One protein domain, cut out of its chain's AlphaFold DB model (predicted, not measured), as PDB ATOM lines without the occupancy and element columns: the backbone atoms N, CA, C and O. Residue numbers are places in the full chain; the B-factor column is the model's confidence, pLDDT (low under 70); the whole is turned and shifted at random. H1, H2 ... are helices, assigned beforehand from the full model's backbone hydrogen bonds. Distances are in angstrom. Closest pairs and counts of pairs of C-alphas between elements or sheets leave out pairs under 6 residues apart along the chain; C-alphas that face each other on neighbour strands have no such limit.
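What this domain is: This is residues 391 to 460 of the 933 residues of an uncharacterized protein of Thalassiosira oceanica (UniProt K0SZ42). Two short helices, H1 and H2, gather round the beginning of one long helix, H3, and the later part of H3 sticks out from this small body as an arm. A long loop, residues 415 to 431, folds back past H2 before H3 begins, and the arm ends in a tail, residues 453 to 460, that turns aside from the helix. The printed part has 70 residues with three named helices, in the order H1, H2, H3, and no named strand; its class is all helix, with 42 residues in named elements. The whole is loose, with a radius of gyration of the C-alphas of 14.8 A, and flat in outline, spanning 44 by 31 by 15 A, the arm making much of the length.

Where its parts are: Find C-alpha 391 at (144.782, 118.937, 149.421); from there H1 runs through residues 391 to 401, 15.3 A from first to last C-alpha. After a tight link of 3 residues, look at C-alpha 405 at (155.855, 113.590, 169.886), where H2 begins; it holds residues 405 to 414 and measures 14.3 A. Then pass along residues 415 to 431, a long link of 17 residues with no named element. H3 takes up residues 432 to 452, 30.2 A long, and ends at C-alpha 452 at (160.987, 99.827, 137.058).

How they stand to each other: Begin with H1 and H3, which touch with 10 pairs of C-alphas within 8 A, the closest being those of Val 397 and Thr 433, 5.9 A apart. H3 touches H1 with residues 432 to 437 alone. The two helices stand at a steep tilt of 64 degrees and run opposite ways. Next look at H2, which is close to H3 but not clearly touching: their closest C-alphas, those of Ala 412 and Ile 435, are 6.8 A apart. H2 and H3 run the same way at a steep tilt of 49 degrees. H1 and H2 are also close but not clearly touching, with the C-alphas of Tyr 400 and Lys 408 closest at 6.9 A. They run opposite ways at a steep tilt of 63 degrees. In the backbones of H1, H2 and H3, every O i to N i+4 pair is within hydrogen-bond range.

The domain as a whole: The printed part has no cut. Residues 443 to 460 stand free, of which 443 to 452 belong to H3; the body without them has 52 residues and spans 34 by 21 by 15 A. The two C-alphas farthest apart are those of Ser 424, in the long link, and Val 458, in the tail, at 44.6 A. The mean pLDDT of the printed part is 70.5; look for low values, under 70, at residue 416, residues 418 to 429 and residues 445 to 460.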
ATOM      1  N   GLN A 391     145.695 119.458 148.393       77.94
ATOM      2  CA  GLN A 391     144.782 118.937 149.421       77.94
ATOM      3  C   GLN A 391     145.307 117.658 150.097       77.94
ATOM      4  O   GLN A 391     145.032 117.440 151.272       77.94
ATOM      5  N   GLU A 392     146.076 116.830 149.383       78.94
ATOM      6  CA  GLU A 392     146.722 115.641 149.955       78.94
ATOM      7  C   GLU A 392     147.938 116.024 150.814       78.94
ATOM      8  O   GLU A 392     148.120 115.469 151.894       78.94
ATOM      9  N   LEU A 393     148.720 117.031 150.400       83.94
ATOM     10  CA  LEU A 393     149.786 117.600 151.236       83.94
ATOM     11  C   LEU A 393     149.216 118.188 152.538       83.94
ATOM     12  O   LEU A 393     149.678 117.831 153.618       83.94
ATOM     13  N   GLU A 394     148.175 119.025 152.453       83.56
ATOM     14  CA  GLU A 394     147.497 119.605 153.626       83.56
ATOM     15  C   GLU A 394     146.950 118.514 154.567       83.56
ATOM     16  O   GLU A 394     147.117 118.606 155.784       83.56
ATOM     17  N   ARG A 395     146.382 117.430 154.015       83.94
ATOM     18  CA  ARG A 395     145.917 116.262 154.782       83.94
ATOM     19  C   ARG A 395     147.056 115.521 155.492       83.94
ATOM     20  O   ARG A 395     146.907 115.160 156.657       83.94
ATOM     21  N   ARG A 396     148.176 115.269 154.807       85.25
ATOM     22  CA  ARG A 396     149.326 114.548 155.382       85.25
ATOM     23  C   ARG A 396     150.049 115.372 156.452       85.25
ATOM     24  O   ARG A 396     150.462 114.802 157.458       85.25
ATOM     25  N   VAL A 397     150.130 116.696 156.286       87.94
ATOM     26  CA  VAL A 397     150.647 117.611 157.322       87.94
ATOM     27  C   VAL A 397     149.756 117.596 158.564       87.94
ATOM     28  O   VAL A 397     150.279 117.428 159.659       87.94
ATOM     29  N   GLN A 398     148.427 117.641 158.412       85.69
ATOM     30  CA  GLN A 398     147.511 117.517 159.554       85.69
ATOM     31  C   GLN A 398     147.729 116.204 160.336       85.69
ATOM     32  O   GLN A 398     147.814 116.233 161.558       85.69
ATOM     33  N   ILE A 399     147.887 115.068 159.647       85.75
ATOM     34  CA  ILE A 399     148.140 113.762 160.290       85.75
ATOM     35  C   ILE A 399     149.499 113.737 161.020       85.75
ATOM     36  O   ILE A 399     149.610 113.154 162.102       85.75
ATOM     37  N   TYR A 400     150.529 114.384 160.465       86.12
ATOM     38  CA  TYR A 400     151.819 114.540 161.143       86.12
ATOM     39  C   TYR A 400     151.687 115.414 162.398       86.12
ATOM     40  O   TYR A 400     152.155 115.025 163.467       86.12
ATOM     41  N   ASP A 401     151.000 116.553 162.304       84.19
ATOM     42  CA  ASP A 401     150.831 117.499 163.410       84.19
ATOM     43  C   ASP A 401     149.932 116.943 164.538       84.19
ATOM     44  O   ASP A 401     150.186 117.230 165.711       84.19
ATOM     45  N   GLU A 402     148.958 116.083 164.218       84.88
ATOM     46  CA  GLU A 402     148.119 115.338 165.179       84.88
ATOM     47  C   GLU A 402     148.839 114.135 165.834       84.88
ATOM     48  O   GLU A 402     148.344 113.581 166.818       84.88
ATOM     49  N   SER A 403     150.011 113.723 165.334       83.31
ATOM     50  CA  SER A 403     150.738 112.555 165.858       83.31
ATOM     51  C   SER A 403     151.464 112.826 167.197       83.31
ATOM     52  O   SER A 403     151.955 113.937 167.422       83.31
ATOM     53  N   PRO A 404     151.619 111.815 168.082       81.56
ATOM     54  CA  PRO A 404     152.404 111.931 169.319       81.56
ATOM     55  C   PRO A 404     153.871 112.324 169.079       81.56
ATOM     56  O   PRO A 404     154.477 111.887 168.097       81.56
ATOM     57  N   GLU A 405     154.476 113.073 170.015       78.25
ATOM     58  CA  GLU A 405     155.855 113.590 169.886       78.25
ATOM     59  C   GLU A 405     156.876 112.507 169.502       78.25
ATOM     60  O   GLU A 405     157.678 112.724 168.597       78.25
ATOM     61  N   PHE A 406     156.823 111.318 170.115       74.06
ATOM     62  CA  PHE A 406     157.794 110.252 169.838       74.06
ATOM     63  C   PHE A 406     157.764 109.774 168.373       74.06
ATOM     64  O   PHE A 406     158.815 109.461 167.813       74.06
ATOM     65  N   MET A 407     156.592 109.768 167.720       74.12
ATOM     66  CA  MET A 407     156.496 109.446 166.292       74.12
ATOM     67  C   MET A 407     157.018 110.595 165.428       74.12
ATOM     68  O   MET A 407     157.734 110.345 164.461       74.12
ATOM     69  N   LYS A 408     156.732 111.850 165.802       79.25
ATOM     70  CA  LYS A 408     157.266 113.036 165.110       79.25
ATOM     71  C   LYS A 408     158.802 113.066 165.140       79.25
ATOM     72  O   LYS A 408     159.410 113.289 164.091       79.25
ATOM     73  N   VAL A 409     159.412 112.773 166.299       77.19
ATOM     74  CA  VAL A 409     160.871 112.606 166.473       77.19
ATOM     75  C   VAL A 409     161.390 111.502 165.554       77.19
ATOM     76  O   VAL A 409     162.311 111.739 164.775       77.19
ATOM     77  N   LEU A 410     160.795 110.306 165.614       73.88
ATOM     78  CA  LEU A 410     161.276 109.142 164.869       73.88
ATOM     79  C   LEU A 410     161.197 109.351 163.349       73.88
ATOM     80  O   LEU A 410     162.166 109.064 162.650       73.88
ATOM     81  N   VAL A 411     160.103 109.926 162.842       78.56
ATOM     82  CA  VAL A 411     159.948 110.274 161.419       78.56
ATOM     83  C   VAL A 411     160.980 111.321 160.986       78.56
ATOM     84  O   VAL A 411     161.645 111.132 159.968       78.56
ATOM     85  N   ALA A 412     161.192 112.384 161.772       75.31
ATOM     86  CA  ALA A 412     162.215 113.391 161.471       75.31
ATOM     87  C   ALA A 412     163.631 112.775 161.416       75.31
ATOM     88  O   ALA A 412     164.398 113.067 160.497       75.31
ATOM     89  N   LYS A 413     163.940 111.868 162.353       74.44
ATOM     90  CA  LYS A 413     165.225 111.160 162.474       74.44
ATOM     91  C   LYS A 413     165.478 110.201 161.304       74.44
ATOM     92  O   LYS A 413     166.569 110.216 160.744       74.44
ATOM     93  N   VAL A 414     164.463 109.437 160.879       71.88
ATOM     94  CA  VAL A 414     164.515 108.562 159.685       71.88
ATOM     95  C   VAL A 414     164.743 109.372 158.404       71.88
ATOM     96  O   VAL A 414     165.538 108.979 157.558       71.88
ATOM     97  N   ILE A 415     164.116 110.547 158.294       72.00
ATOM     98  CA  ILE A 415     164.286 111.471 157.159       72.00
ATOM     99  C   ILE A 415     165.633 112.237 157.238       72.00
ATOM    100  O   ILE A 415     166.004 112.959 156.308       72.00
ATOM    101  N   GLY A 416     166.421 112.052 158.304       67.12
ATOM    102  CA  GLY A 416     167.774 112.595 158.448       67.12
ATOM    103  C   GLY A 416     167.859 113.997 159.061       67.12
ATOM    104  O   GLY A 416     168.899 114.645 158.936       67.12
ATOM    105  N   TYR A 417     166.804 114.480 159.724       73.38
ATOM    106  CA  TYR A 417     166.886 115.677 160.565       73.38
ATOM    107  C   TYR A 417     167.465 115.313 161.940       73.38
ATOM    108  O   TYR A 417     167.005 114.383 162.602       73.38
ATOM    109  N   GLY A 418     168.477 116.062 162.387       61.72
ATOM    110  CA  GLY A 418     169.061 115.904 163.719       61.72
ATOM    111  C   GLY A 418     168.121 116.434 164.800       61.72
ATOM    112  O   GLY A 418     167.892 117.641 164.873       61.72
ATOM    113  N   VAL A 419     167.589 115.535 165.631       66.50
ATOM    114  CA  VAL A 419     166.702 115.845 166.761       66.50
ATOM    115  C   VAL A 419     167.266 115.199 168.025       66.50
ATOM    116  O   VAL A 419     167.536 113.999 168.036       66.50
ATOM    117  N   ASP A 420     167.427 115.995 169.082       62.00
ATOM    118  CA  ASP A 420     167.915 115.529 170.381       62.00
ATOM    119  C   ASP A 420     166.768 114.924 171.204       62.00
ATOM    120  O   ASP A 420     165.875 115.643 171.665       62.00
ATOM    121  N   ASP A 421     166.833 113.613 171.463       59.22
ATOM    122  CA  ASP A 421     165.797 112.848 172.184       59.22
ATOM    123  C   ASP A 421     165.544 113.348 173.631       59.22
ATOM    124  O   ASP A 421     164.560 112.976 174.264       59.22
ATOM    125  N   ALA A 422     166.429 114.200 174.166       55.28
ATOM    126  CA  ALA A 422     166.388 114.726 175.532       55.28
ATOM    127  C   ALA A 422     165.663 116.083 175.692       55.28
ATOM    128  O   ALA A 422     165.563 116.582 176.813       55.28
ATOM    129  N   THR A 423     165.182 116.711 174.608       55.50
ATOM    130  CA  THR A 423     164.515 118.031 174.667       55.50
ATOM    131  C   THR A 423     163.065 117.956 174.183       55.50
ATOM    132  O   THR A 423     162.813 117.876 172.979       55.50
ATOM    133  N   SER A 424     162.107 118.061 175.110       50.25
ATOM    134  CA  SER A 424     160.667 118.199 174.821       50.25
ATOM    135  C   SER A 424     160.379 119.427 173.948       50.25
ATOM    136  O   SER A 424     160.960 120.495 174.188       50.25
ATOM    137  N   GLY A 425     159.490 119.309 172.957       58.78
ATOM    138  CA  GLY A 425     159.216 120.401 172.006       58.78
ATOM    139  C   GLY A 425     160.417 120.769 171.114       58.78
ATOM    140  O   GLY A 425     160.581 121.920 170.695       58.78
ATOM    141  N   SER A 426     161.322 119.818 170.855       60.47
ATOM    142  CA  SER A 426     162.396 119.970 169.863       60.47
ATOM    143  C   SER A 426     161.864 119.927 168.428       60.47
ATOM    144  O   SER A 426     162.320 120.712 167.596       60.47
ATOM    145  N   VAL A 427     160.876 119.068 168.153       60.66
ATOM    146  CA  VAL A 427     160.342 118.829 166.801       60.66
ATOM    147  C   VAL A 427     159.435 119.954 166.304       60.66
ATOM    148  O   VAL A 427     159.481 120.268 165.121       60.66
ATOM    149  N   ASP A 428     158.708 120.648 167.185       62.28
ATOM    150  CA  ASP A 428     157.820 121.772 166.815       62.28
ATOM    151  C   ASP A 428     158.573 123.001 166.252       62.28
ATOM    152  O   ASP A 428     157.974 124.006 165.871       62.28
ATOM    153  N   LYS A 429     159.911 122.941 166.219       63.56
ATOM    154  CA  LYS A 429     160.803 123.931 165.594       63.56
ATOM    155  C   LYS A 429     161.135 123.588 164.137       63.56
ATOM    156  O   LYS A 429     161.746 124.411 163.455       63.56
ATOM    157  N   LEU A 430     160.786 122.386 163.674       70.25
ATOM    158  CA  LEU A 430     160.970 121.930 162.299       70.25
ATOM    159  C   LEU A 430     159.722 122.222 161.457       70.25
ATOM    160  O   LEU A 430     158.605 122.329 161.955       70.25
ATOM    161  N   ASN A 431     159.919 122.348 160.148       80.88
ATOM    162  CA  ASN A 431     158.852 122.629 159.196       80.88
ATOM    163  C   ASN A 431     158.108 121.331 158.825       80.88
ATOM    164  O   ASN A 431     158.572 120.580 157.966       80.88
ATOM    165  N   SER A 432     156.949 121.068 159.441       80.12
ATOM    166  CA  SER A 432     156.165 119.841 159.202       80.12
ATOM    167  C   SER A 432     155.788 119.633 157.729       80.12
ATOM    168  O   SER A 432     155.757 118.497 157.257       80.12
ATOM    169  N   THR A 433     155.605 120.713 156.959       83.25
ATOM    170  CA  THR A 433     155.326 120.629 155.512       83.25
ATOM    171  C   THR A 433     156.505 120.051 154.726       83.25
ATOM    172  O   THR A 433     156.308 119.233 153.834       83.25
ATOM    173  N   GLU A 434     157.733 120.433 155.078       81.94
ATOM    174  CA  GLU A 434     158.967 120.008 154.400       81.94
ATOM    175  C   GLU A 434     159.325 118.552 154.725       81.94
ATOM    176  O   GLU A 434     159.722 117.795 153.839       81.94
ATOM    177  N   ILE A 435     159.095 118.133 155.976       81.62
ATOM    178  CA  ILE A 435     159.227 116.733 156.409       81.62
ATOM    179  C   ILE A 435     158.264 115.841 155.608       81.62
ATOM    180  O   ILE A 435     158.676 114.811 155.074       81.62
ATOM    181  N   VAL A 436     156.997 116.249 155.479       84.56
ATOM    182  CA  VAL A 436     155.963 115.487 154.759       84.56
ATOM    183  C   VAL A 436     156.183 115.477 153.240       84.56
ATOM    184  O   VAL A 436     155.994 114.436 152.610       84.56
ATOM    185  N   GLU A 437     156.614 116.591 152.641       82.88
ATOM    186  CA  GLU A 437     156.943 116.650 151.209       82.88
ATOM    187  C   GLU A 437     158.141 115.748 150.872       82.88
ATOM    188  O   GLU A 437     158.110 115.030 149.867       82.88
ATOM    189  N   LYS A 438     159.164 115.711 151.739       79.62
ATOM    190  CA  LYS A 438     160.306 114.806 151.575       79.62
ATOM    191  C   LYS A 438     159.913 113.334 151.767       79.62
ATOM    192  O   LYS A 438     160.261 112.526 150.913       79.62
ATOM    193  N   LEU A 439     159.123 113.004 152.796       82.19
ATOM    194  CA  LEU A 439     158.595 111.646 153.008       82.19
ATOM    195  C   LEU A 439     157.845 111.125 151.769       82.19
ATOM    196  O   LEU A 439     158.090 110.005 151.331       82.19
ATOM    197  N   TRP A 440     156.950 111.935 151.189       82.19
ATOM    198  CA  TRP A 440     156.210 111.552 149.980       82.19
ATOM    199  C   TRP A 440     157.125 111.370 148.764       82.19
ATOM    200  O   TRP A 440     156.886 110.499 147.928       82.19
ATOM    201  N   LYS A 441     158.184 112.177 148.650       77.75
ATOM    202  CA  LYS A 441     159.158 112.010 147.573       77.75
ATOM    203  C   LYS A 441     159.921 110.692 147.711       77.75
ATOM    204  O   LYS A 441     160.034 109.971 146.724       77.75
ATOM    205  N   ASP A 442     160.393 110.377 148.915       73.75
ATOM    206  CA  ASP A 442     161.102 109.127 149.193       73.75
ATOM    207  C   ASP A 442     160.166 107.916 148.949       73.75
ATOM    208  O   ASP A 442     160.563 106.968 148.277       73.75
ATOM    209  N   GLU A 443     158.891 107.985 149.366       73.06
ATOM    210  CA  GLU A 443     157.824 107.001 149.064       73.06
ATOM    211  C   GLU A 443     157.658 106.760 147.545       73.06
ATOM    212  O   GLU A 443     157.668 105.618 147.083       73.06
ATOM    213  N   VAL A 444     157.572 107.831 146.749       72.75
ATOM    214  CA  VAL A 444     157.419 107.753 145.284       72.75
ATOM    215  C   VAL A 444     158.694 107.287 144.571       72.75
ATOM    216  O   VAL A 444     158.607 106.626 143.534       72.75
ATOM    217  N   ASP A 445     159.878 107.618 145.085       63.72
ATOM    218  CA  ASP A 445     161.143 107.135 144.524       63.72
ATOM    219  C   ASP A 445     161.376 105.644 144.879       63.72
ATOM    220  O   ASP A 445     161.858 104.895 144.026       63.72
ATOM    221  N   TYR A 446     160.904 105.160 146.038       61.97
ATOM    222  CA  TYR A 446     160.823 103.721 146.343       61.97
ATOM    223  C   TYR A 446     159.852 102.966 145.416       61.97
ATOM    224  O   TYR A 446     160.223 101.912 144.893       61.97
ATOM    225  N   GLU A 447     158.648 103.490 145.146       57.53
ATOM    226  CA  GLU A 447     157.725 102.846 144.192       57.53
ATOM    227  C   GLU A 447     158.320 102.747 142.776       57.53
ATOM    228  O   GLU A 447     158.118 101.735 142.102       57.53
ATOM    229  N   LYS A 448     159.110 103.732 142.321       55.91
ATOM    230  CA  LYS A 448     159.826 103.642 141.030       55.91
ATOM    231  C   LYS A 448     160.861 102.523 141.019       55.91
ATOM    232  O   LYS A 448     160.901 101.760 140.060       55.91
ATOM    233  N   ILE A 449     161.659 102.386 142.081       56.59
ATOM    234  CA  ILE A 449     162.649 101.302 142.199       56.59
ATOM    235  C   ILE A 449     161.948  99.935 142.112       56.59
ATOM    236  O   ILE A 449     162.381  99.064 141.359       56.59
ATOM    237  N   ILE A 450     160.820  99.774 142.814       54.91
ATOM    238  CA  ILE A 450     160.025  98.535 142.823       54.91
ATOM    239  C   ILE A 450     159.379  98.252 141.455       54.91
ATOM    240  O   ILE A 450     159.344  97.099 141.022       54.91
ATOM    241  N   THR A 451     158.860  99.273 140.768       52.09
ATOM    242  CA  THR A 451     158.097  99.103 139.514       52.09
ATOM    243  C   THR A 451     158.950  99.076 138.247       52.09
ATOM    244  O   THR A 451     158.534  98.459 137.266       52.09
ATOM    245  N   GLN A 452     160.122  99.719 138.241       56.09
ATOM    246  CA  GLN A 452     160.987  99.827 137.058       56.09
ATOM    247  C   GLN A 452     162.217  98.907 137.113       56.09
ATOM    248  O   GLN A 452     162.771  98.600 136.062       56.09
ATOM    249  N   MET A 453     162.623  98.432 138.302       52.88
ATOM    250  CA  MET A 453     163.835  97.617 138.523       52.88
ATOM    251  C   MET A 453     165.156  98.261 138.044       52.88
ATOM    252  O   MET A 453     166.162  97.569 137.909       52.88
ATOM    253  N   ASP A 454     165.188  99.583 137.838       47.41
ATOM    254  CA  ASP A 454     166.414 100.340 137.556       47.41
ATOM    255  C   ASP A 454     167.247 100.497 138.848       47.41
ATOM    256  O   ASP A 454     167.208 101.522 139.534       47.41
ATOM    257  N   PHE A 455     167.998  99.453 139.205       51.50
ATOM    258  CA  PHE A 455     168.958  99.500 140.310       51.50
ATOM    259  C   PHE A 455     170.160 100.392 139.943       51.50
ATOM    260  O   PHE A 455     170.716 100.256 138.851       51.50
ATOM    261  N   PRO A 456     170.637 101.274 140.844       53.28
ATOM    262  CA  PRO A 456     171.763 102.164 140.549       53.28
ATOM    263  C   PRO A 456     173.115 101.435 140.435       53.28
ATOM    264  O   PRO A 456     174.051 102.002 139.872       53.28
ATOM    265  N   ASN A 457     173.226 100.196 140.936       54.72
ATOM    266  CA  ASN A 457     174.400  99.335 140.781       54.72
ATOM    267  C   ASN A 457     174.010  97.972 140.189       54.72
ATOM    268  O   ASN A 457     173.040  97.350 140.621       54.72
ATOM    269  N   VAL A 458     174.843  97.457 139.280       56.94
ATOM    270  CA  VAL A 458     174.651  96.145 138.628       56.94
ATOM    271  C   VAL A 458     174.694  94.982 139.633       56.94
ATOM    272  O   VAL A 458     173.959  94.013 139.482       56.94
ATOM    273  N   SER A 459     175.484  95.102 140.708       56.59
ATOM    274  CA  SER A 459     175.518  94.128 141.813       56.59
ATOM    275  C   SER A 459     174.153  93.909 142.458       56.59
ATOM    276  O   SER A 459     173.850  92.820 142.944       56.59
ATOM    277  N   ASP A 460     173.330  94.951 142.486       54.16
ATOM    278  CA  ASP A 460     172.085  94.967 143.242       54.16
ATOM    279  C   ASP A 460     170.951  94.424 142.350       54.16
ATOM    280  O   ASP A 460     170.100  93.675 142.827       54.16
TER     281      ASP A 460